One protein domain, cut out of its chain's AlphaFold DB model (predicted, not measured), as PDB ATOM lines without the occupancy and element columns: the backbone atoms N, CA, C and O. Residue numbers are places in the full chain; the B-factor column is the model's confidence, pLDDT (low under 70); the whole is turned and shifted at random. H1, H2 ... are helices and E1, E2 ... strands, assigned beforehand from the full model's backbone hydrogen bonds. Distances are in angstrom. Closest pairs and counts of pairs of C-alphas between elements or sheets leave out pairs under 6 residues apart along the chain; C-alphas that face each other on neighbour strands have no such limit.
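AT A GLANCE: This is residues 1 to 147 of the 147 residues of an uncharacterized protein of Corynebacterium glucuronolyticum ATCC 51866 (UniProt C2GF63). A mixed sheet of six strands has helix H1 covering one face and H2 and H3 over the other, and from residue 109 a long tail with the short helix H5 runs away from this body and makes the longest axis. In the tail, residues 126 to 131 and 137 to 142 stick out. The printed part has 147 residues, with five named helices and six named strands in the order H1 E1 E2 H2 E3 E4 H3 E5 E6 H4 H5; the class is mixed, helices and strands. It is only just compact, close to loose, with a radius of gyration of the C-alphas of 17.2 A, and elongated, spanning 53 by 32 by 30 A.

IN THESE COORDINATES: H1, residues 6 to 19, begins at C-alpha 6 (-27.482, -19.123, -8.115) and is 20.8 A long. E1 is residues 26 to 31, 17.0 A, and E2 residues 36 to 40, 13.7 A. H2, residues 47 to 58, measures 16.5 A. E3, residues 64 to 71, is the longest strand at 21.5 A, from C-alpha 64 (-22.885, -12.097, -22.567). E4 is residues 74 to 76, H3 residues 80 to 89, 14.5 A, E5 residues 94 to 97, E6 residues 101 to 104 and H4 residues 105 to 108. H5, residues 130 to 133, ends at C-alpha 133 (-11.947, -14.340, -45.813).

HOW THE PARTS SIT: The sheet is branched at E3, with E1 on one side and E4 and E5 on the other side. E1 and E3 are antiparallel, with N 28 and O 68 at 2.9 A. E3 and E5 are parallel, with N 96 and O 67 at 3.0 A. The hairpins are E1 and E2, with N 29 and O 37 at 2.9 A, E3 and E4, with N 71 and O 74 at 2.9 A, and E5 and E6, with N 95 and O 103 at 2.8 A. H1 is on the sheet over E1 and E3, at a height of 7.6 A; its closest C-alphas to E1 are Val 16 and Gly 28, 5.4 A. H2 and H3 are on the opposite face, close but not clearly touching, with C-alphas 48 and 82 closest at 6.6 A. H4 touches H3, the C-alphas of Leu 87 and Val 105 being closest at 6.0 A. H5 is not on the sheet. Every O i to N i+4 pair is within hydrogen-bond range in H2 and H3, and 9 of 10 in H1; H4 and H5 are too short for one.

THE WHOLE: The C-alphas of Gly 99 and Asp 139 are the two farthest apart, 55.9 A. The printed part has no cut. The link from H4 to H5, 21 residues, is long. The mean pLDDT of the printed part is 82.2; residues 1 to 3, 21 to 23 and 114 to 147 are under 70.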
ATOM      1  N   MET A   1     -33.860 -21.333 -22.466       46.38
ATOM      2  CA  MET A   1     -33.273 -20.281 -21.617       46.38
ATOM      3  C   MET A   1     -32.712 -20.996 -20.407       46.38
ATOM      4  O   MET A   1     -33.491 -21.460 -19.581       46.38
ATOM      5  N   THR A   2     -31.408 -21.260 -20.390       51.22
ATOM      6  CA  THR A   2     -30.773 -21.837 -19.201       51.22
ATOM      7  C   THR A   2     -30.900 -20.786 -18.112       51.22
ATOM      8  O   THR A   2     -30.483 -19.650 -18.310       51.22
ATOM      9  N   LEU A   3     -31.591 -21.117 -17.024       63.97
ATOM     10  CA  LEU A   3     -31.658 -20.237 -15.869       63.97
ATOM     11  C   LEU A   3     -30.232 -20.078 -15.345       63.97
ATOM     12  O   LEU A   3     -29.596 -21.082 -15.018       63.97
ATOM     13  N   MET A   4     -29.751 -18.835 -15.297       81.25
ATOM     14  CA  MET A   4     -28.506 -18.477 -14.623       81.25
ATOM     15  C   MET A   4     -28.511 -19.128 -13.239       81.25
ATOM     16  O   MET A   4     -29.475 -18.978 -12.479       81.25
ATOM     17  N   ASN A   5     -27.479 -19.908 -12.921       87.25
ATOM     18  CA  ASN A   5     -27.460 -20.603 -11.643       87.25
ATOM     19  C   ASN A   5     -27.202 -19.608 -10.495       87.25
ATOM     20  O   ASN A   5     -26.678 -18.509 -10.677       87.25
ATOM     21  N   ALA A   6     -27.590 -19.998  -9.280       89.62
ATOM     22  CA  ALA A   6     -27.482 -19.123  -8.115       89.62
ATOM     23  C   ALA A   6     -26.031 -18.749  -7.767       89.62
ATOM     24  O   ALA A   6     -25.804 -17.697  -7.173       89.62
ATOM     25  N   TRP A   7     -25.057 -19.594  -8.121       91.81
ATOM     26  CA  TRP A   7     -23.651 -19.336  -7.837       91.81
ATOM     27  C   TRP A   7     -23.107 -18.220  -8.727       91.81
ATOM     28  O   TRP A   7     -22.593 -17.237  -8.200       91.81
ATOM     29  N   ASP A   8     -23.340 -18.303 -10.038       95.12
ATOM     30  CA  ASP A   8     -22.939 -17.274 -11.003       95.12
ATOM     31  C   ASP A   8     -23.593 -15.928 -10.685       95.12
ATOM     32  O   ASP A   8     -22.934 -14.887 -10.704       95.12
ATOM     33  N   LYS A   9     -24.882 -15.944 -10.312       94.62
ATOM     34  CA  LYS A   9     -25.611 -14.737  -9.891       94.62
ATOM     35  C   LYS A   9     -24.930 -14.070  -8.695       94.62
ATOM     36  O   LYS A   9     -24.683 -12.864  -8.701       94.62
ATOM     37  N   ASN A  10     -24.627 -14.857  -7.665       95.62
ATOM     38  CA  ASN A  10     -24.038 -14.348  -6.431       95.62
ATOM     39  C   ASN A  10     -22.585 -13.901  -6.631       95.62
ATOM     40  O   ASN A  10     -22.178 -12.899  -6.047       95.62
ATOM     41  N   GLU A  11     -21.814 -14.596  -7.468       96.75
ATOM     42  CA  GLU A  11     -20.434 -14.221  -7.781       96.75
ATOM     43  C   GLU A  11     -20.370 -12.931  -8.607       96.75
ATOM     44  O   GLU A  11     -19.552 -12.053  -8.308       96.75
ATOM     45  N   LEU A  12     -21.280 -12.757  -9.575       96.88
ATOM     46  CA  LEU A  12     -21.448 -11.498 -10.298       96.88
ATOM     47  C   LEU A  12     -21.730 -10.348  -9.324       96.88
ATOM     48  O   LEU A  12     -20.990  -9.364  -9.302       96.88
ATOM     49  N   LEU A  13     -22.742 -10.491  -8.463       96.12
ATOM     50  CA  LEU A  13     -23.098  -9.464  -7.478       96.12
ATOM     51  C   LEU A  13     -21.950  -9.158  -6.507       96.12
ATOM     52  O   LEU A  13     -21.667  -7.987  -6.247       96.12
ATOM     53  N   ARG A  14     -21.239 -10.184  -6.020       95.56
ATOM     54  CA  ARG A  14     -20.075 -10.025  -5.137       95.56
ATOM     55  C   ARG A  14     -18.984  -9.182  -5.797       95.56
ATOM     56  O   ARG A  14     -18.420  -8.296  -5.150       95.56
ATOM     57  N   LYS A  15     -18.688  -9.434  -7.076       95.81
ATOM     58  CA  LYS A  15     -17.698  -8.655  -7.830       95.81
ATOM     59  C   LYS A  15     -18.153  -7.217  -8.067       95.81
ATOM     60  O   LYS A  15     -17.351  -6.314  -7.842       95.81
ATOM     61  N   VAL A  16     -19.414  -6.972  -8.433       95.69
ATOM     62  CA  VAL A  16     -19.916  -5.594  -8.614       95.69
ATOM     63  C   VAL A  16     -19.866  -4.813  -7.301       95.69
ATOM     64  O   VAL A  16     -19.383  -3.680  -7.256       95.69
ATOM     65  N   HIS A  17     -20.264  -5.446  -6.197       93.12
ATOM     66  CA  HIS A  17     -20.211  -4.839  -4.870       93.12
ATOM     67  C   HIS A  17     -18.776  -4.464  -4.452       93.12
ATOM     68  O   HIS A  17     -18.583  -3.496  -3.720       93.12
ATOM     69  N   SER A  18     -17.755  -5.185  -4.935       91.44
ATOM     70  CA  SER A  18     -16.345  -4.905  -4.613       91.44
ATOM     71  C   SER A  18     -15.818  -3.586  -5.196       91.44
ATOM     72  O   SER A  18     -14.845  -3.042  -4.677       91.44
ATOM     73  N   VAL A  19     -16.472  -3.057  -6.236       89.88
ATOM     74  CA  VAL A  19     -16.094  -1.800  -6.907       89.88
ATOM     75  C   VAL A  19     -17.115  -0.680  -6.700       89.88
ATOM     76  O   VAL A  19     -16.929   0.428  -7.193       89.88
ATOM     77  N   THR A  20     -18.187  -0.936  -5.946       82.00
ATOM     78  CA  THR A  20     -19.193   0.081  -5.618       82.00
ATOM     79  C   THR A  20     -18.638   0.981  -4.508       82.00
ATOM     80  O   THR A  20     -18.730   0.649  -3.328       82.00
ATOM     81  N   TRP A  21     -18.003   2.099  -4.869       67.31
ATOM     82  CA  TRP A  21     -17.426   3.053  -3.913       67.31
ATOM     83  C   TRP A  21     -18.172   4.395  -3.946       67.31
ATOM     84  O   TRP A  21     -18.255   5.041  -4.987       67.31
ATOM     85  N   GLY A  22     -18.676   4.830  -2.786       60.28
ATOM     86  CA  GLY A  22     -18.901   6.242  -2.444       60.28
ATOM     87  C   GLY A  22     -19.783   7.094  -3.370       60.28
ATOM     88  O   GLY A  22     -19.472   8.271  -3.537       60.28
ATOM     89  N   GLY A  23     -20.855   6.542  -3.948       64.12
ATOM     90  CA  GLY A  23     -21.865   7.308  -4.701       64.12
ATOM     91  C   GLY A  23     -21.828   7.158  -6.226       64.12
ATOM     92  O   GLY A  23     -22.679   7.723  -6.909       64.12
ATOM     93  N   ALA A  24     -20.877   6.399  -6.781       76.69
ATOM     94  CA  ALA A  24     -20.908   6.015  -8.192       76.69
ATOM     95  C   ALA A  24     -21.706   4.717  -8.386       76.69
ATOM     96  O   ALA A  24     -21.610   3.788  -7.578       76.69
ATOM     97  N   THR A  25     -22.452   4.624  -9.489       91.88
ATOM     98  CA  THR A  25     -23.009   3.342  -9.921       91.88
ATOM     99  C   THR A  25     -21.879   2.410 -10.346       91.88
ATOM    100  O   THR A  25     -20.882   2.838 -10.931       91.88
ATOM    101  N   ALA A  26     -22.026   1.126 -10.058       96.00
ATOM    102  CA  ALA A  26     -21.150   0.068 -10.532       96.00
ATOM    103  C   ALA A  26     -21.964  -0.923 -11.355       96.00
ATOM    104  O   ALA A  26     -23.142  -1.134 -11.081       96.00
ATOM    105  N   ALA A  27     -21.340  -1.556 -12.338       97.50
ATOM    106  CA  ALA A  27     -21.955  -2.639 -13.082       97.50
ATOM    107  C   ALA A  27     -20.954  -3.755 -13.335       97.50
ATOM    108  O   ALA A  27     -19.741  -3.542 -13.317       97.50
ATOM    109  N   GLY A  28     -21.478  -4.947 -13.581       97.62
ATOM    110  CA  GLY A  28     -20.688  -6.100 -13.967       97.62
ATOM    111  C   GLY A  28     -21.383  -6.910 -15.035       97.62
ATOM    112  O   GLY A  28     -22.602  -7.063 -14.991       97.62
ATOM    113  N   VAL A  29     -20.591  -7.442 -15.958       98.00
ATOM    114  CA  VAL A  29     -21.037  -8.295 -17.056       98.00
ATOM    115  C   VAL A  29     -20.433  -9.681 -16.864       98.00
ATOM    116  O   VAL A  29     -19.212  -9.798 -16.761       98.00
ATOM    117  N   LEU A  30     -21.278 -10.708 -16.821       97.50
ATOM    118  CA  LEU A  30     -20.888 -12.117 -16.840       97.50
ATOM    119  C   LEU A  30     -20.929 -12.642 -18.277       97.50
ATOM    120  O   LEU A  30     -21.929 -12.470 -18.981       97.50
ATOM    121  N   THR A  31     -19.868 -13.322 -18.698       95.75
ATOM    122  CA  THR A  31     -19.824 -14.041 -19.974       95.75
ATOM    123  C   THR A  31     -20.274 -15.489 -19.809       95.75
ATOM    124  O   THR A  31     -20.094 -16.084 -18.751       95.75
ATOM    125  N   ALA A  32     -20.737 -16.110 -20.894       91.75
ATOM    126  CA  ALA A  32     -21.048 -17.544 -20.922       91.75
ATOM    127  C   ALA A  32     -19.824 -18.452 -20.651       91.75
ATOM    128  O   ALA A  32     -19.972 -19.659 -20.467       91.75
ATOM    129  N   ALA A  33     -18.605 -17.897 -20.676       90.81
ATOM    130  CA  ALA A  33     -17.376 -18.601 -20.313       90.81
ATOM    131  C   ALA A  33     -17.043 -18.499 -18.809       90.81
ATOM    132  O   ALA A  33     -16.105 -19.155 -18.359       90.81
ATOM    133  N   GLY A  34     -17.802 -17.709 -18.038       93.56
ATOM    134  CA  GLY A  34     -17.589 -17.480 -16.606       93.56
ATOM    135  C   GLY A  34     -16.717 -16.263 -16.274       93.56
ATOM    136  O   GLY A  34     -16.408 -16.030 -15.104       93.56
ATOM    137  N   ASP A  35     -16.315 -15.471 -17.271       94.94
ATOM    138  CA  ASP A  35     -15.549 -14.244 -17.041       94.94
ATOM    139  C   ASP A  35     -16.470 -13.136 -16.527       94.94
ATOM    140  O   ASP A  35     -17.605 -12.997 -16.981       94.94
ATOM    141  N   ILE A  36     -15.974 -12.323 -15.592       97.25
ATOM    142  CA  ILE A  36     -16.730 -11.192 -15.045       97.25
ATOM    143  C   ILE A  36     -15.879  -9.936 -15.128       97.25
ATOM    144  O   ILE A  36     -14.846  -9.848 -14.458       97.25
ATOM    145  N   VAL A  37     -16.373  -8.966 -15.890       97.38
ATOM    146  CA  VAL A  37     -15.802  -7.625 -16.029       97.38
ATOM    147  C   VAL A  37     -16.663  -6.659 -15.230       97.38
ATOM    148  O   VAL A  37     -17.887  -6.706 -15.336       97.38
ATOM    149  N   VAL A  38     -16.040  -5.797 -14.426       96.50
ATOM    150  CA  VAL A  38     -16.737  -4.807 -13.595       96.50
ATOM    151  C   VAL A  38     -16.201  -3.409 -13.846       96.50
ATOM    152  O   VAL A  38     -15.001  -3.218 -14.021       96.50
ATOM    153  N   ALA A  39     -17.091  -2.424 -13.805       95.31
ATOM    154  CA  ALA A  39     -16.742  -1.026 -13.985       95.31
ATOM    155  C   ALA A  39     -17.584  -0.117 -13.090       95.31
ATOM    156  O   ALA A  39     -18.655  -0.499 -12.613       95.31
ATOM    157  N   THR A  40     -17.107   1.109 -12.904       94.69
ATOM    158  CA  THR A  40     -17.845   2.200 -12.266       94.69
ATOM    159  C   THR A  40     -18.257   3.235 -13.306       94.69
ATOM    160  O   THR A  40     -17.553   3.458 -14.291       94.69
ATOM    161  N   GLY A  41     -19.417   3.854 -13.100       92.00
ATOM    162  CA  GLY A  41     -19.924   4.934 -13.936       92.00
ATOM    163  C   GLY A  41     -19.091   6.203 -13.772       92.00
ATOM    164  O   GLY A  41     -18.616   6.510 -12.677       92.00
ATOM    165  N   VAL A  42     -18.934   6.962 -14.859       89.38
ATOM    166  CA  VAL A  42     -18.186   8.227 -14.865       89.38
ATOM    167  C   VAL A  42     -18.975   9.282 -15.638       89.38
ATOM    168  O   VAL A  42     -19.185   9.170 -16.847       89.38
ATOM    169  N   GLY A  43     -19.398  10.339 -14.939       86.50
ATOM    170  CA  GLY A  43     -20.182  11.423 -15.533       86.50
ATOM    171  C   GLY A  43     -21.487  10.906 -16.165       86.50
ATOM    172  O   GLY A  43     -22.253  10.237 -15.476       86.50
ATOM    173  N   PRO A  44     -21.768  11.203 -17.452       89.62
ATOM    174  CA  PRO A  44     -22.984  10.739 -18.124       89.62
ATOM    175  C   PRO A  44     -22.908   9.282 -18.607       89.62
ATOM    176  O   PRO A  44     -23.918   8.744 -19.057       89.62
ATOM    177  N   VAL A  45     -21.731   8.646 -18.570       93.94
ATOM    178  CA  VAL A  45     -21.555   7.281 -19.073       93.94
ATOM    179  C   VAL A  45     -21.861   6.294 -17.955       93.94
ATOM    180  O   VAL A  45     -21.174   6.244 -16.932       93.94
ATOM    181  N   CYS A  46     -22.909   5.502 -18.163       96.19
ATOM    182  CA  CYS A  46     -23.339   4.488 -17.214       96.19
ATOM    183  C   CYS A  46     -22.300   3.365 -17.075       96.19
ATOM    184  O   CYS A  46     -21.604   3.016 -18.033       96.19
ATOM    185  N   ALA A  47     -22.226   2.781 -15.879       96.38
ATOM    186  CA  ALA A  47     -21.271   1.729 -15.548       96.38
ATOM    187  C   ALA A  47     -21.403   0.505 -16.473       96.38
ATOM    188  O   ALA A  47     -20.400  -0.104 -16.842       96.38
ATOM    189  N   GLU A  48     -22.625   0.186 -16.905       97.69
ATOM    190  CA  GLU A  48     -22.942  -0.905 -17.828       97.69
ATOM    191  C   GLU A  48     -22.201  -0.752 -19.158       97.69
ATOM    192  O   GLU A  48     -21.585  -1.699 -19.640       97.69
ATOM    193  N   ILE A  49     -22.207   0.455 -19.728       97.00
ATOM    194  CA  ILE A  49     -21.547   0.742 -21.008       97.00
ATOM    195  C   ILE A  49     -20.032   0.615 -20.872       97.00
ATOM    196  O   ILE A  49     -19.371   0.085 -21.767       97.00
ATOM    197  N   ILE A  50     -19.473   1.062 -19.748       97.06
ATOM    198  CA  ILE A  50     -18.034   0.958 -19.492       97.06
ATOM    199  C   ILE A  50     -17.634  -0.515 -19.337       97.06
ATOM    200  O   ILE A  50     -16.677  -0.945 -19.980       97.06
ATOM    201  N   ALA A  51     -18.398  -1.305 -18.578       97.19
ATOM    202  CA  ALA A  51     -18.150  -2.738 -18.412       97.19
ATOM    203  C   ALA A  51     -18.266  -3.503 -19.746       97.19
ATOM    204  O   ALA A  51     -17.409  -4.326 -20.062       97.19
ATOM    205  N   LEU A  52     -19.268  -3.189 -20.576       96.31
ATOM    206  CA  LEU A  52     -19.408  -3.753 -21.925       96.31
ATOM    207  C   LEU A  52     -18.236  -3.372 -22.840       96.31
ATOM    208  O   LEU A  52     -17.760  -4.198 -23.623       96.31
ATOM    209  N   SER A  53     -17.754  -2.132 -22.741       95.25
ATOM    210  CA  SER A  53     -16.618  -1.646 -23.530       95.25
ATOM    211  C   SER A  53     -15.325  -2.367 -23.142       95.25
ATOM    212  O   SER A  53     -14.615  -2.860 -24.018       95.25
ATOM    213  N   GLN A  54     -15.059  -2.502 -21.840       96.75
ATOM    214  CA  GLN A  54     -13.923  -3.263 -21.308       96.75
ATOM    215  C   GLN A  54     -13.998  -4.736 -21.719       96.75
ATOM    216  O   GLN A  54     -13.040  -5.263 -22.280       96.75
ATOM    217  N   LEU A  55     -15.170  -5.366 -21.573       95.69
ATOM    218  CA  LEU A  55     -15.392  -6.739 -22.023       95.69
ATOM    219  C   LEU A  55     -15.115  -6.899 -23.521       95.69
ATOM    220  O   LEU A  55     -14.584  -7.915 -23.950       95.69
ATOM    221  N   THR A  56     -15.485  -5.919 -24.340       92.25
ATOM    222  CA  THR A  56     -15.234  -5.964 -25.786       92.25
ATOM    223  C   THR A  56     -13.750  -5.818 -26.112       92.25
ATOM    224  O   THR A  56     -13.271  -6.478 -27.032       92.25
ATOM    225  N   ALA A  57     -13.015  -5.006 -25.352       93.25
ATOM    226  CA  ALA A  57     -11.572  -4.858 -25.510       93.25
ATOM    227  C   ALA A  57     -10.803  -6.127 -25.092       93.25
ATOM    228  O   ALA A  57      -9.884  -6.544 -25.793       93.25
ATOM    229  N   GLU A  58     -11.190  -6.751 -23.979       92.81
ATOM    230  CA  GLU A  58     -10.531  -7.948 -23.435       92.81
ATOM    231  C   GLU A  58     -10.971  -9.232 -24.159       92.81
ATOM    232  O   GLU A  58     -10.164 -10.119 -24.449       92.81
ATOM    233  N   HIS A  59     -12.259  -9.318 -24.498       90.19
ATOM    234  CA  HIS A  59     -12.916 -10.506 -25.035       90.19
ATOM    235  C   HIS A  59     -13.905 -10.143 -26.166       90.19
ATOM    236  O   HIS A  59     -15.125 -10.287 -26.012       90.19
ATOM    237  N   PRO A  60     -13.421  -9.733 -27.354       86.81
ATOM    238  CA  PRO A  60     -14.262  -9.196 -28.435       86.81
ATOM    239  C   PRO A  60     -15.360 -10.153 -28.919       86.81
ATOM    240  O   PRO A  60     -16.398  -9.709 -29.400       86.81
ATOM    241  N   TYR A  61     -15.165 -11.461 -28.738       86.50
ATOM    242  CA  TYR A  61     -16.095 -12.513 -29.160       86.50
ATOM    243  C   TYR A  61     -16.889 -13.148 -28.003       86.50
ATOM    244  O   TYR A  61     -17.590 -14.138 -28.221       86.50
ATOM    245  N   ALA A  62     -16.748 -12.643 -26.770       88.75
ATOM    246  CA  ALA A  62     -17.470 -13.184 -25.621       88.75
ATOM    247  C   ALA A  62     -18.985 -13.051 -25.804       88.75
ATOM    248  O   ALA A  62     -19.477 -12.007 -26.236       88.75
ATOM    249  N   GLN A  63     -19.701 -14.114 -25.445       91.19
ATOM    250  CA  GLN A  63     -21.155 -14.107 -25.319       91.19
ATOM    251  C   GLN A  63     -21.515 -13.621 -23.921       91.19
ATOM    252  O   GLN A  63     -20.925 -14.088 -22.945       91.19
ATOM    253  N   ILE A  64     -22.447 -12.678 -23.834       94.44
ATOM    254  CA  ILE A  64     -22.885 -12.097 -22.567       94.44
ATOM    255  C   ILE A  64     -24.029 -12.950 -22.033       94.44
ATOM    256  O   ILE A  64     -25.018 -13.159 -22.725       94.44
ATOM    257  N   GLU A  65     -23.893 -13.430 -20.804       95.44
ATOM    258  CA  GLU A  65     -24.948 -14.188 -20.135       95.44
ATOM    259  C   GLU A  65     -25.832 -13.265 -19.300       95.44
ATOM    260  O   GLU A  65     -27.061 -13.312 -19.400       95.44
ATOM    261  N   ALA A  66     -25.212 -12.400 -18.496       97.31
ATOM    262  CA  ALA A  66     -25.946 -11.524 -17.600       97.31
ATOM    263  C   ALA A  66     -25.209 -10.220 -17.283       97.31
ATOM    264  O   ALA A  66     -23.987 -10.126 -17.386       97.31
ATOM    265  N   ILE A  67     -25.969  -9.228 -16.830       98.19
ATOM    266  CA  ILE A  67     -25.471  -7.963 -16.297       98.19
ATOM    267  C   ILE A  67     -26.174  -7.618 -14.980       98.19
ATOM    268  O   ILE A  67     -27.349  -7.935 -14.774       98.19
ATOM    269  N   ALA A  68     -25.456  -6.948 -14.087       97.94
ATOM    270  CA  ALA A  68     -25.998  -6.409 -12.845       97.94
ATOM    271  C   ALA A  68     -25.448  -5.010 -12.590       97.94
ATOM    272  O   ALA A  68     -24.264  -4.774 -12.826       97.94
ATOM    273  N   SER A  69     -26.290  -4.127 -12.054       97.19
ATOM    274  CA  SER A  69     -25.923  -2.755 -11.700       97.19
ATOM    275  C   SER A  69     -26.242  -2.484 -10.235       97.19
ATOM    276  O   SER A  69     -27.324  -2.829  -9.759       97.19
ATOM    277  N   LEU A  70     -25.311  -1.862  -9.516       96.00
ATOM    278  CA  LEU A  70     -25.464  -1.442  -8.129       96.00
ATOM    279  C   LEU A  70     -25.287   0.077  -8.001       96.00
ATOM    280  O   LEU A  70     -24.454   0.680  -8.674       96.00
ATOM    281  N   SER A  71     -26.039   0.681  -7.088       92.62
ATOM    282  CA  SER A  71     -25.851   2.050  -6.604       92.62
ATOM    283  C   SER A  71     -25.909   2.019  -5.087       92.62
ATOM    284  O   SER A  71     -26.842   1.444  -4.531       92.62
ATOM    285  N   ASP A  72     -24.912   2.595  -4.417       88.44
ATOM    286  CA  ASP A  72     -24.840   2.630  -2.948       88.44
ATOM    287  C   ASP A  72     -25.041   1.250  -2.285       88.44
ATOM    288  O   ASP A  72     -25.686   1.117  -1.250       88.44
ATOM    289  N   GLY A  73     -24.510   0.194  -2.913       87.31
ATOM    290  CA  GLY A  73     -24.618  -1.192  -2.436       87.31
ATOM    291  C   GLY A  73     -25.951  -1.887  -2.742       87.31
ATOM    292  O   GLY A  73     -26.098  -3.077  -2.470       87.31
ATOM    293  N   HIS A  74     -26.912  -1.191  -3.348       92.38
ATOM    294  CA  HIS A  74     -28.212  -1.745  -3.719       92.38
ATOM    295  C   HIS A  74     -28.286  -2.055  -5.208       92.38
ATOM    296  O   HIS A  74     -27.838  -1.263  -6.033       92.38
ATOM    297  N   ILE A  75     -28.905  -3.184  -5.562       95.81
ATOM    298  CA  ILE A  75     -29.194  -3.518  -6.959       95.81
ATOM    299  C   ILE A  75     -30.165  -2.479  -7.519       95.81
ATOM    300  O   ILE A  75     -31.218  -2.224  -6.931       95.81
ATOM    301  N   VAL A  76     -29.827  -1.916  -8.674       95.19
ATOM    302  CA  VAL A  76     -30.658  -0.976  -9.426       95.19
ATOM    303  C   VAL A  76     -30.912  -1.525 -10.823       95.19
ATOM    304  O   VAL A  76     -30.071  -2.205 -11.405       95.19
ATOM    305  N   ALA A  77     -32.085  -1.235 -11.382       95.81
ATOM    306  CA  ALA A  77     -32.341  -1.563 -12.777       95.81
ATOM    307  C   ALA A  77     -31.510  -0.637 -13.690       95.81
ATOM    308  O   ALA A  77     -31.432   0.561 -13.396       95.81
ATOM    309  N   PRO A  78     -30.971  -1.131 -14.822       96.06
ATOM    310  CA  PRO A  78     -30.255  -0.289 -15.776       96.06
ATOM    311  C   PRO A  78     -31.124   0.867 -16.274       96.06
ATOM    312  O   PRO A  78     -32.358   0.751 -16.344       96.06
ATOM    313  N   CYS A  79     -30.500   1.982 -16.651       95.81
ATOM    314  CA  CYS A  79     -31.215   3.113 -17.245       95.81
ATOM    315  C   CYS A  79     -31.739   2.768 -18.655       95.81
ATOM    316  O   CYS A  79     -31.301   1.795 -19.269       95.81
ATOM    317  N   GLY A  80     -32.656   3.580 -19.196       95.25
ATOM    318  CA  GLY A  80     -33.275   3.316 -20.506       95.25
ATOM    319  C   GLY A  80     -32.265   3.141 -21.647       95.25
ATOM    320  O   GLY A  80     -32.390   2.207 -22.431       95.25
ATOM    321  N   SER A  81     -31.217   3.971 -21.681       95.00
ATOM    322  CA  SER A  81     -30.156   3.878 -22.695       95.00
ATOM    323  C   SER A  81     -29.360   2.570 -22.589       95.00
ATOM    324  O   SER A  81     -29.130   1.899 -23.590       95.00
ATOM    325  N   CYS A  82     -29.017   2.139 -21.370       96.81
ATOM    326  CA  CYS A  82     -28.312   0.870 -21.165       96.81
ATOM    327  C   CYS A  82     -29.172  -0.332 -21.539       96.81
ATOM    328  O   CYS A  82     -28.664  -1.286 -22.119       96.81
ATOM    329  N   ARG A  83     -30.476  -0.289 -21.238       96.75
ATOM    330  CA  ARG A  83     -31.401  -1.347 -21.661       96.75
ATOM    331  C   ARG A  83     -31.466  -1.449 -23.179       96.75
ATOM    332  O   ARG A  83     -31.455  -2.566 -23.678       96.75
ATOM    333  N   GLN A  84     -31.501  -0.322 -23.892       94.75
ATOM    334  CA  GLN A  84     -31.510  -0.335 -25.355       94.75
ATOM    335  C   GLN A  84     -30.193  -0.903 -25.892       94.75
ATOM    336  O   GLN A  84     -30.223  -1.829 -26.686       94.75
ATOM    337  N   ALA A  85     -29.047  -0.457 -25.369       93.44
ATOM    338  CA  ALA A  85     -27.745  -0.983 -25.781       93.44
ATOM    339  C   ALA A  85     -27.627  -2.504 -25.570       93.44
ATOM    340  O   ALA A  85     -27.093  -3.211 -26.413       93.44
ATOM    341  N   LEU A  86     -28.135  -3.024 -24.452       94.25
ATOM    342  CA  LEU A  86     -28.178  -4.462 -24.181       94.25
ATOM    343  C   LEU A  86     -29.143  -5.198 -25.124       94.25
ATOM    344  O   LEU A  86     -28.810  -6.278 -25.605       94.25
ATOM    345  N   LEU A  87     -30.315  -4.616 -25.397       92.62
ATOM    346  CA  LEU A  87     -31.305  -5.163 -26.326       92.62
ATOM    347  C   LEU A  87     -30.740  -5.278 -27.748       92.62
ATOM    348  O   LEU A  87     -30.924  -6.312 -28.386       92.62
ATOM    349  N   ASP A  88     -30.018  -4.248 -28.195       90.06
ATOM    350  CA  ASP A  88     -29.368  -4.191 -29.505       90.06
ATOM    351  C   ASP A  88     -28.255  -5.243 -29.645       90.06
ATOM    352  O   ASP A  88     -27.942  -5.655 -30.760       90.06
ATOM    353  N   LEU A  89     -27.644  -5.677 -28.533       88.81
ATOM    354  CA  LEU A  89     -26.628  -6.733 -28.525       88.81
ATOM    355  C   LEU A  89     -27.259  -8.127 -28.577       88.81
ATOM    356  O   LEU A  89     -26.915  -8.922 -29.451       88.81
ATOM    357  N   ASP A  90     -28.134  -8.437 -27.615       89.56
ATOM    358  CA  ASP A  90     -28.881  -9.694 -27.557       89.56
ATOM    359  C   ASP A  90     -30.102  -9.558 -26.610       89.56
ATOM    360  O   ASP A  90     -29.945  -9.358 -25.400       89.56
ATOM    361  N   PRO A  91     -31.342  -9.740 -27.114       90.88
ATOM    362  CA  PRO A  91     -32.573  -9.623 -26.327       90.88
ATOM    363  C   PRO A  91     -32.754 -10.712 -25.255       90.88
ATOM    364  O   PRO A  91     -33.744 -10.694 -24.508       90.88
ATOM    365  N   SER A  92     -31.864 -11.703 -25.201       91.38
ATOM    366  CA  SER A  92     -31.852 -12.778 -24.212       91.38
ATOM    367  C   SER A  92     -30.936 -12.520 -23.015       91.38
ATOM    368  O   SER A  92     -31.078 -13.241 -22.024       91.38
ATOM    369  N   ILE A  93     -30.081 -11.484 -23.059       94.50
ATOM    370  CA  ILE A  93     -29.171 -11.135 -21.957       94.50
ATOM    371  C   ILE A  93     -29.960 -10.980 -20.658       94.50
ATOM    372  O   ILE A  93     -30.925 -10.211 -20.585       94.50
ATOM    373  N   GLY A  94     -29.533 -11.709 -19.627       96.62
ATOM    374  CA  GLY A  94     -30.109 -11.625 -18.295       96.62
ATOM    375  C   GLY A  94     -29.745 -10.312 -17.608       96.62
ATOM    376  O   GLY A  94     -28.605  -9.862 -17.639       96.62
ATOM    377  N   VAL A  95     -30.708  -9.699 -16.940       97.81
ATOM    378  CA  VAL A  95     -30.506  -8.507 -16.122       97.81
ATOM    379  C   VAL A  95     -30.933  -8.835 -14.704       97.81
ATOM    380  O   VAL A  95     -32.079  -9.235 -14.474       97.81
ATOM    381  N   ILE A  96     -30.019  -8.662 -13.750       97.69
ATOM    382  CA  ILE A  96     -30.348  -8.767 -12.329       97.69
ATOM    383  C   ILE A  96     -31.027  -7.465 -11.899       97.69
ATOM    384  O   ILE A  96     -30.414  -6.398 -11.905       97.69
ATOM    385  N   VAL A  97     -32.299  -7.559 -11.529       97.00
ATOM    386  CA  VAL A  97     -33.131  -6.426 -11.098       97.00
ATOM    387  C   VAL A  97     -33.324  -6.423  -9.574       97.00
ATOM    388  O   VAL A  97     -33.002  -7.417  -8.911       97.00
ATOM    389  N   PRO A  98     -33.849  -5.329  -8.977       95.88
ATOM    390  CA  PRO A  98     -34.200  -5.315  -7.558       95.88
ATOM    391  C   PRO A  98     -35.058  -6.526  -7.156       95.88
ATOM    392  O   PRO A  98     -35.935  -6.952  -7.904       95.88
ATOM    393  N   GLY A  99     -34.786  -7.095  -5.979       93.19
ATOM    394  CA  GLY A  99     -35.339  -8.396  -5.572       93.19
ATOM    395  C   GLY A  99     -34.551  -9.600  -6.105       93.19
ATOM    396  O   GLY A  99     -35.028 -10.727  -6.008       93.19
ATOM    397  N   GLU A 100     -33.365  -9.360  -6.679       90.56
ATOM    398  CA  GLU A 100     -32.430 -10.364  -7.211       90.56
ATOM    399  C   GLU A 100     -33.023 -11.311  -8.261       90.56
ATOM    400  O   GLU A 100     -32.529 -12.425  -8.471       90.56
ATOM    401  N   SER A 101     -34.094 -10.874  -8.916       93.62
ATOM    402  CA  SER A 101     -34.689 -11.606 -10.024       93.62
ATOM    403  C   SER A 101     -33.843 -11.396 -11.273       93.62
ATOM    404  O   SER A 101     -33.334 -10.301 -11.506       93.62
ATOM    405  N   VAL A 102     -33.693 -12.447 -12.074       95.75
ATOM    406  CA  VAL A 102     -33.017 -12.375 -13.371       95.75
ATOM    407  C   VAL A 102     -34.089 -12.378 -14.449       95.75
ATOM    408  O   VAL A 102     -34.842 -13.344 -14.560       95.75
ATOM    409  N   VAL A 103     -34.165 -11.299 -15.224       96.06
ATOM    410  CA  VAL A 103     -35.121 -11.155 -16.332       96.06
ATOM    411  C   VAL A 103     -34.370 -10.847 -17.623       96.06
ATOM    412  O   VAL A 103     -33.350 -10.163 -17.570       96.06
ATOM    413  N   PRO A 104     -34.813 -11.337 -18.789       95.31
ATOM    414  CA  PRO A 104     -34.177 -10.971 -20.047       95.31
ATOM    415  C   PRO A 104     -34.400  -9.481 -20.342       95.31
ATOM    416  O   PRO A 104     -35.474  -8.938 -20.069       95.31
ATOM    417  N   VAL A 105     -33.416  -8.814 -20.948       95.62
ATOM    418  CA  VAL A 105     -33.465  -7.360 -21.195       95.62
ATOM    419  C   VAL A 105     -34.701  -6.913 -21.986       95.62
ATOM    420  O   VAL A 105     -35.249  -5.847 -21.709       95.62
ATOM    421  N   ARG A 106     -35.211  -7.751 -22.900       93.12
ATOM    422  CA  ARG A 106     -36.442  -7.475 -23.665       93.12
ATOM    423  C   ARG A 106     -37.680  -7.222 -22.796       93.12
ATOM    424  O   ARG A 106     -38.602  -6.550 -23.237       93.12
ATOM    425  N   GLU A 107     -37.715  -7.741 -21.567       95.38
ATOM    426  CA  GLU A 107     -38.823  -7.509 -20.630       95.38
ATOM    427  C   GLU A 107     -38.722  -6.142 -19.933       95.38
ATOM    428  O   GLU A 107     -39.709  -5.645 -19.395       95.38
ATOM    429  N   LEU A 108     -37.552  -5.497 -19.972       96.12
ATOM    430  CA  LEU A 108     -37.312  -4.194 -19.344       96.12
ATOM    431  C   LEU A 108     -37.597  -2.999 -20.263       96.12
ATOM    432  O   LEU A 108     -37.538  -1.853 -19.800       96.12
ATOM    433  N   LEU A 109     -37.892  -3.256 -21.539       94.50
ATOM    434  CA  LEU A 109     -38.209  -2.264 -22.563       94.50
ATOM    435  C   LEU A 109     -39.393  -2.740 -23.425       94.50
ATOM    436  O   LEU A 109     -39.211  -3.190 -24.558       94.50
ATOM    437  N   PRO A 110     -40.628  -2.664 -22.902       90.69
ATOM    438  CA  PRO A 110     -41.801  -3.048 -23.674       90.69
ATOM    439  C   PRO A 110     -41.960  -2.128 -24.892       90.69
ATOM    440  O   PRO A 110     -41.850  -0.909 -24.767       90.69
ATOM    441  N   TYR A 111     -42.261  -2.723 -26.050       88.94
ATOM    442  CA  TYR A 111     -42.447  -2.025 -27.333       88.94
ATOM    443  C   TYR A 111     -41.206  -1.286 -27.859       88.94
ATOM    444  O   TYR A 111     -41.346  -0.367 -28.665       88.94
ATOM    445  N   ALA A 112     -40.004  -1.664 -27.415       85.69
ATOM    446  CA  ALA A 112     -38.784  -1.111 -27.987       85.69
ATOM    447  C   ALA A 112     -38.608  -1.504 -29.456       85.69
ATOM    448  O   ALA A 112     -38.973  -2.603 -29.882       85.69
ATOM    449  N   ASP A 113     -38.009  -0.585 -30.205       75.12
ATOM    450  CA  ASP A 113     -37.501  -0.849 -31.540       75.12
ATOM    451  C   ASP A 113     -36.219  -1.676 -31.395       75.12
ATOM    452  O   ASP A 113     -35.189  -1.173 -30.952       75.12
ATOM    453  N   ALA A 114     -36.312  -2.978 -31.669       64.25
ATOM    454  CA  ALA A 114     -35.174  -3.895 -31.599       64.25
ATOM    455  C   ALA A 114     -34.306  -3.851 -32.872       64.25
ATOM    456  O   ALA A 114     -33.330  -4.596 -32.971       64.25
ATOM    457  N   GLY A 115     -34.678  -3.015 -33.854       61.31
ATOM    458  CA  GLY A 115     -34.130  -3.050 -35.201       61.31
ATOM    459  C   GLY A 115     -34.438  -4.368 -35.925       61.31
ATOM    460  O   GLY A 115     -34.731  -5.402 -35.329       61.31
ATOM    461  N   GLU A 116     -34.355  -4.363 -37.254       58.09
ATOM    462  CA  GLU A 116     -34.387  -5.611 -38.038       58.09
ATOM    463  C   GLU A 116     -33.043  -6.363 -37.969       58.09
ATOM    464  O   GLU A 116     -32.952  -7.524 -38.366       58.09
ATOM    465  N   ASN A 117     -31.995  -5.700 -37.463       55.25
ATOM    466  CA  ASN A 117     -30.625  -6.192 -37.441       55.25
ATOM    467  C   ASN A 117     -29.938  -5.758 -36.129       55.25
ATOM    468  O   ASN A 117     -29.480  -4.614 -36.042       55.25
ATOM    469  N   PRO A 118     -29.891  -6.627 -35.100       60.16
ATOM    470  CA  PRO A 118     -29.150  -6.352 -33.873       60.16
ATOM    471  C   PRO A 118     -27.702  -5.986 -34.213       60.16
ATOM    472  O   PRO A 118     -27.146  -6.496 -35.192       60.16
ATOM    473  N   ILE A 119     -27.051  -5.166 -33.387       60.62
ATOM    474  CA  ILE A 119     -25.595  -4.970 -33.437       60.62
ATOM    475  C   ILE A 119     -24.962  -6.248 -32.870       60.62
ATOM    476  O   ILE A 119     -24.372  -6.261 -31.790       60.62
ATOM    477  N   ALA A 120     -25.163  -7.369 -33.564       61.09
ATOM    478  CA  ALA A 120     -24.716  -8.672 -33.131       61.09
ATOM    479  C   ALA A 120     -23.208  -8.591 -32.898       61.09
ATOM    480  O   ALA A 120     -22.450  -8.165 -33.780       61.09
ATOM    481  N   ARG A 121     -22.765  -8.978 -31.694       63.78
ATOM    482  CA  ARG A 121     -21.328  -9.048 -31.408       63.78
ATOM    483  C   ARG A 121     -20.680  -9.933 -32.473       63.78
ATOM    484  O   ARG A 121     -21.243 -10.982 -32.805       63.78
ATOM    485  N   PRO A 122     -19.506  -9.550 -33.003       63.41
ATOM    486  CA  PRO A 122     -18.797 -10.406 -33.932       63.41
ATOM    487  C   PRO A 122     -18.616 -11.777 -33.279       63.41
ATOM    488  O   PRO A 122     -18.257 -11.888 -32.105       63.41
ATOM    489  N   VAL A 123     -18.904 -12.836 -34.028       63.16
ATOM    490  CA  VAL A 123     -18.661 -14.210 -33.587       63.16
ATOM    491  C   VAL A 123     -17.240 -14.572 -33.989       63.16
ATOM    492  O   VAL A 123     -16.791 -14.225 -35.083       63.16
ATOM    493  N   LYS A 124     -16.510 -15.270 -33.112       56.69
ATOM    494  CA  LYS A 124     -15.168 -15.751 -33.452       56.69
ATOM    495  C   LYS A 124     -15.271 -16.632 -34.706       56.69
ATOM    496  O   LYS A 124     -15.956 -17.657 -34.645       56.69
ATOM    497  N   PRO A 125     -14.597 -16.295 -35.820       59.69
ATOM    498  CA  PRO A 125     -14.670 -17.117 -37.018       59.69
ATOM    499  C   PRO A 125     -14.092 -18.506 -36.736       59.69
ATOM    500  O   PRO A 125     -13.082 -18.666 -36.041       59.69
ATOM    501  N   SER A 126     -14.743 -19.535 -37.277       53.75
ATOM    502  CA  SER A 126     -14.212 -20.896 -37.229       53.75
ATOM    503  C   SER A 126     -12.878 -20.961 -37.987       53.75
ATOM    504  O   SER A 126     -12.648 -20.222 -38.945       53.75
ATOM    505  N   ARG A 127     -11.978 -21.877 -37.608       53.09
ATOM    506  CA  ARG A 127     -10.696 -22.051 -38.325       53.09
ATOM    507  C   ARG A 127     -10.869 -22.334 -39.826       53.09
ATOM    508  O   ARG A 127      -9.962 -22.024 -40.587       53.09
ATOM    509  N   HIS A 128     -12.003 -22.900 -40.243       51.22
ATOM    510  CA  HIS A 128     -12.305 -23.138 -41.655       51.22
ATOM    511  C   HIS A 128     -12.677 -21.847 -42.399       51.22
ATOM    512  O   HIS A 128     -12.160 -21.620 -43.486       51.22
ATOM    513  N   SER A 129     -13.474 -20.962 -41.793       52.09
ATOM    514  CA  SER A 129     -13.914 -19.709 -42.430       52.09
ATOM    515  C   SER A 129     -12.807 -18.655 -42.558       52.09
ATOM    516  O   SER A 129     -12.917 -17.748 -43.379       52.09
ATOM    517  N   LEU A 130     -11.720 -18.772 -41.785       51.00
ATOM    518  CA  LEU A 130     -10.550 -17.886 -41.883       51.00
ATOM    519  C   LEU A 130      -9.739 -18.073 -43.176       51.00
ATOM    520  O   LEU A 130      -9.027 -17.157 -43.572       51.00
ATOM    521  N   ARG A 131      -9.827 -19.235 -43.843       46.22
ATOM    522  CA  ARG A 131      -9.093 -19.481 -45.101       46.22
ATOM    523  C   ARG A 131      -9.709 -18.785 -46.315       46.22
ATOM    524  O   ARG A 131      -8.990 -18.534 -47.272       46.22
ATOM    525  N   GLU A 132     -11.001 -18.473 -46.275       46.59
ATOM    526  CA  GLU A 132     -11.721 -17.841 -47.393       46.59
ATOM    527  C   GLU A 132     -11.797 -16.312 -47.295       46.59
ATOM    528  O   GLU A 132     -12.021 -15.645 -48.300       46.59
ATOM    529  N   SER A 133     -11.598 -15.739 -46.105       50.75
ATOM    530  CA  SER A 133     -11.947 -14.340 -45.813       50.75
ATOM    531  C   SER A 133     -10.762 -13.376 -45.697       50.75
ATOM    532  O   SER A 133     -10.981 -12.174 -45.576       50.75
ATOM    533  N   VAL A 134      -9.517 -13.856 -45.769       49.44
ATOM    534  CA  VAL A 134      -8.330 -13.001 -45.633       49.44
ATOM    535  C   VAL A 134      -7.524 -13.004 -46.932       49.44
ATOM    536  O   VAL A 134      -6.610 -13.803 -47.116       49.44
ATOM    537  N   ALA A 135      -7.857 -12.085 -47.838       44.97
ATOM    538  CA  ALA A 135      -6.876 -11.582 -48.793       44.97
ATOM    539  C   ALA A 135      -6.081 -10.488 -48.066       44.97
ATOM    540  O   ALA A 135      -6.615  -9.414 -47.802       44.97
ATOM    541  N   LEU A 136      -4.849 -10.798 -47.660       44.22
ATOM    542  CA  LEU A 136      -3.908  -9.785 -47.190       44.22
ATOM    543  C   LEU A 136      -3.383  -9.063 -48.433       44.22
ATOM    544  O   LEU A 136      -2.585  -9.637 -49.167       44.22
ATOM    545  N   ASP A 137      -3.858  -7.846 -48.694       42.66
ATOM    546  CA  ASP A 137      -3.130  -6.923 -49.566       42.66
ATOM    547  C   ASP A 137      -2.060  -6.246 -48.705       42.66
ATOM    548  O   ASP A 137      -2.383  -5.527 -47.754       42.66
ATOM    549  N   ASP A 138      -0.791  -6.501 -49.035       47.03
ATOM    550  CA  ASP A 138       0.402  -6.128 -48.256       47.03
ATOM    551  C   ASP A 138       0.590  -4.605 -48.036       47.03
ATOM    552  O   ASP A 138       1.478  -4.204 -47.289       47.03
ATOM    553  N   ASP A 139      -0.267  -3.750 -48.610       44.16
ATOM    554  CA  ASP A 139      -0.126  -2.284 -48.602       44.16
ATOM    555  C   ASP A 139      -1.251  -1.514 -47.875       44.16
ATOM    556  O   ASP A 139      -1.345  -0.288 -47.990       44.16
ATOM    557  N   SER A 140      -2.112  -2.172 -47.090       46.25
ATOM    558  CA  SER A 140      -3.205  -1.469 -46.395       46.25
ATOM    559  C   SER A 140      -3.309  -1.796 -44.903       46.25
ATOM    560  O   SER A 140      -3.593  -2.914 -44.490       46.25
ATOM    561  N   TYR A 141      -3.168  -0.768 -44.059       45.22
ATOM    562  CA  TYR A 141      -3.449  -0.814 -42.611       45.22
ATOM    563  C   TYR A 141      -4.954  -0.963 -42.281       45.22
ATOM    564  O   TYR A 141      -5.368  -0.750 -41.142       45.22
ATOM    565  N   PHE A 142      -5.788  -1.324 -43.259       33.69
ATOM    566  CA  PHE A 142      -7.230  -1.476 -43.110       33.69
ATOM    567  C   PHE A 142      -7.654  -2.871 -43.566       33.69
ATOM    568  O   PHE A 142      -7.540  -3.215 -44.739       33.69
ATOM    569  N   LEU A 143      -8.185  -3.665 -42.635       42.09
ATOM    570  CA  LEU A 143      -8.842  -4.928 -42.957       42.09
ATOM    571  C   LEU A 143     -10.125  -4.620 -43.737       42.09
ATOM    572  O   LEU A 143     -11.084  -4.088 -43.174       42.09
ATOM    573  N   THR A 144     -10.148  -4.940 -45.028       42.72
ATOM    574  CA  THR A 144     -11.373  -4.875 -45.828       42.72
ATOM    575  C   THR A 144     -12.090  -6.220 -45.745       42.72
ATOM    576  O   THR A 144     -11.536  -7.269 -46.065       42.72
ATOM    577  N   TRP A 145     -13.336  -6.204 -45.272       40.81
ATOM    578  CA  TRP A 145     -14.219  -7.366 -45.340       40.81
ATOM    579  C   TRP A 145     -14.791  -7.423 -46.758       40.81
ATOM    580  O   TRP A 145     -15.406  -6.454 -47.207       40.81
ATOM    581  N   LYS A 146     -14.563  -8.521 -47.488       38.12
ATOM    582  CA  LYS A 146     -15.204  -8.719 -48.795       38.12
ATOM    583  C   LYS A 146     -16.697  -8.987 -48.594       38.12
ATOM    584  O   LYS A 146     -17.053  -9.870 -47.816       38.12
ATOM    585  N   ALA A 147     -17.517  -8.185 -49.273       46.66
ATOM    586  CA  ALA A 147     -18.959  -8.374 -49.420       46.66
ATOM    587  C   ALA A 147     -19.287  -9.598 -50.285       46.66
ATOM    588  O   ALA A 147     -18.456  -9.932 -51.165       46.66
TER     589      ALA A 147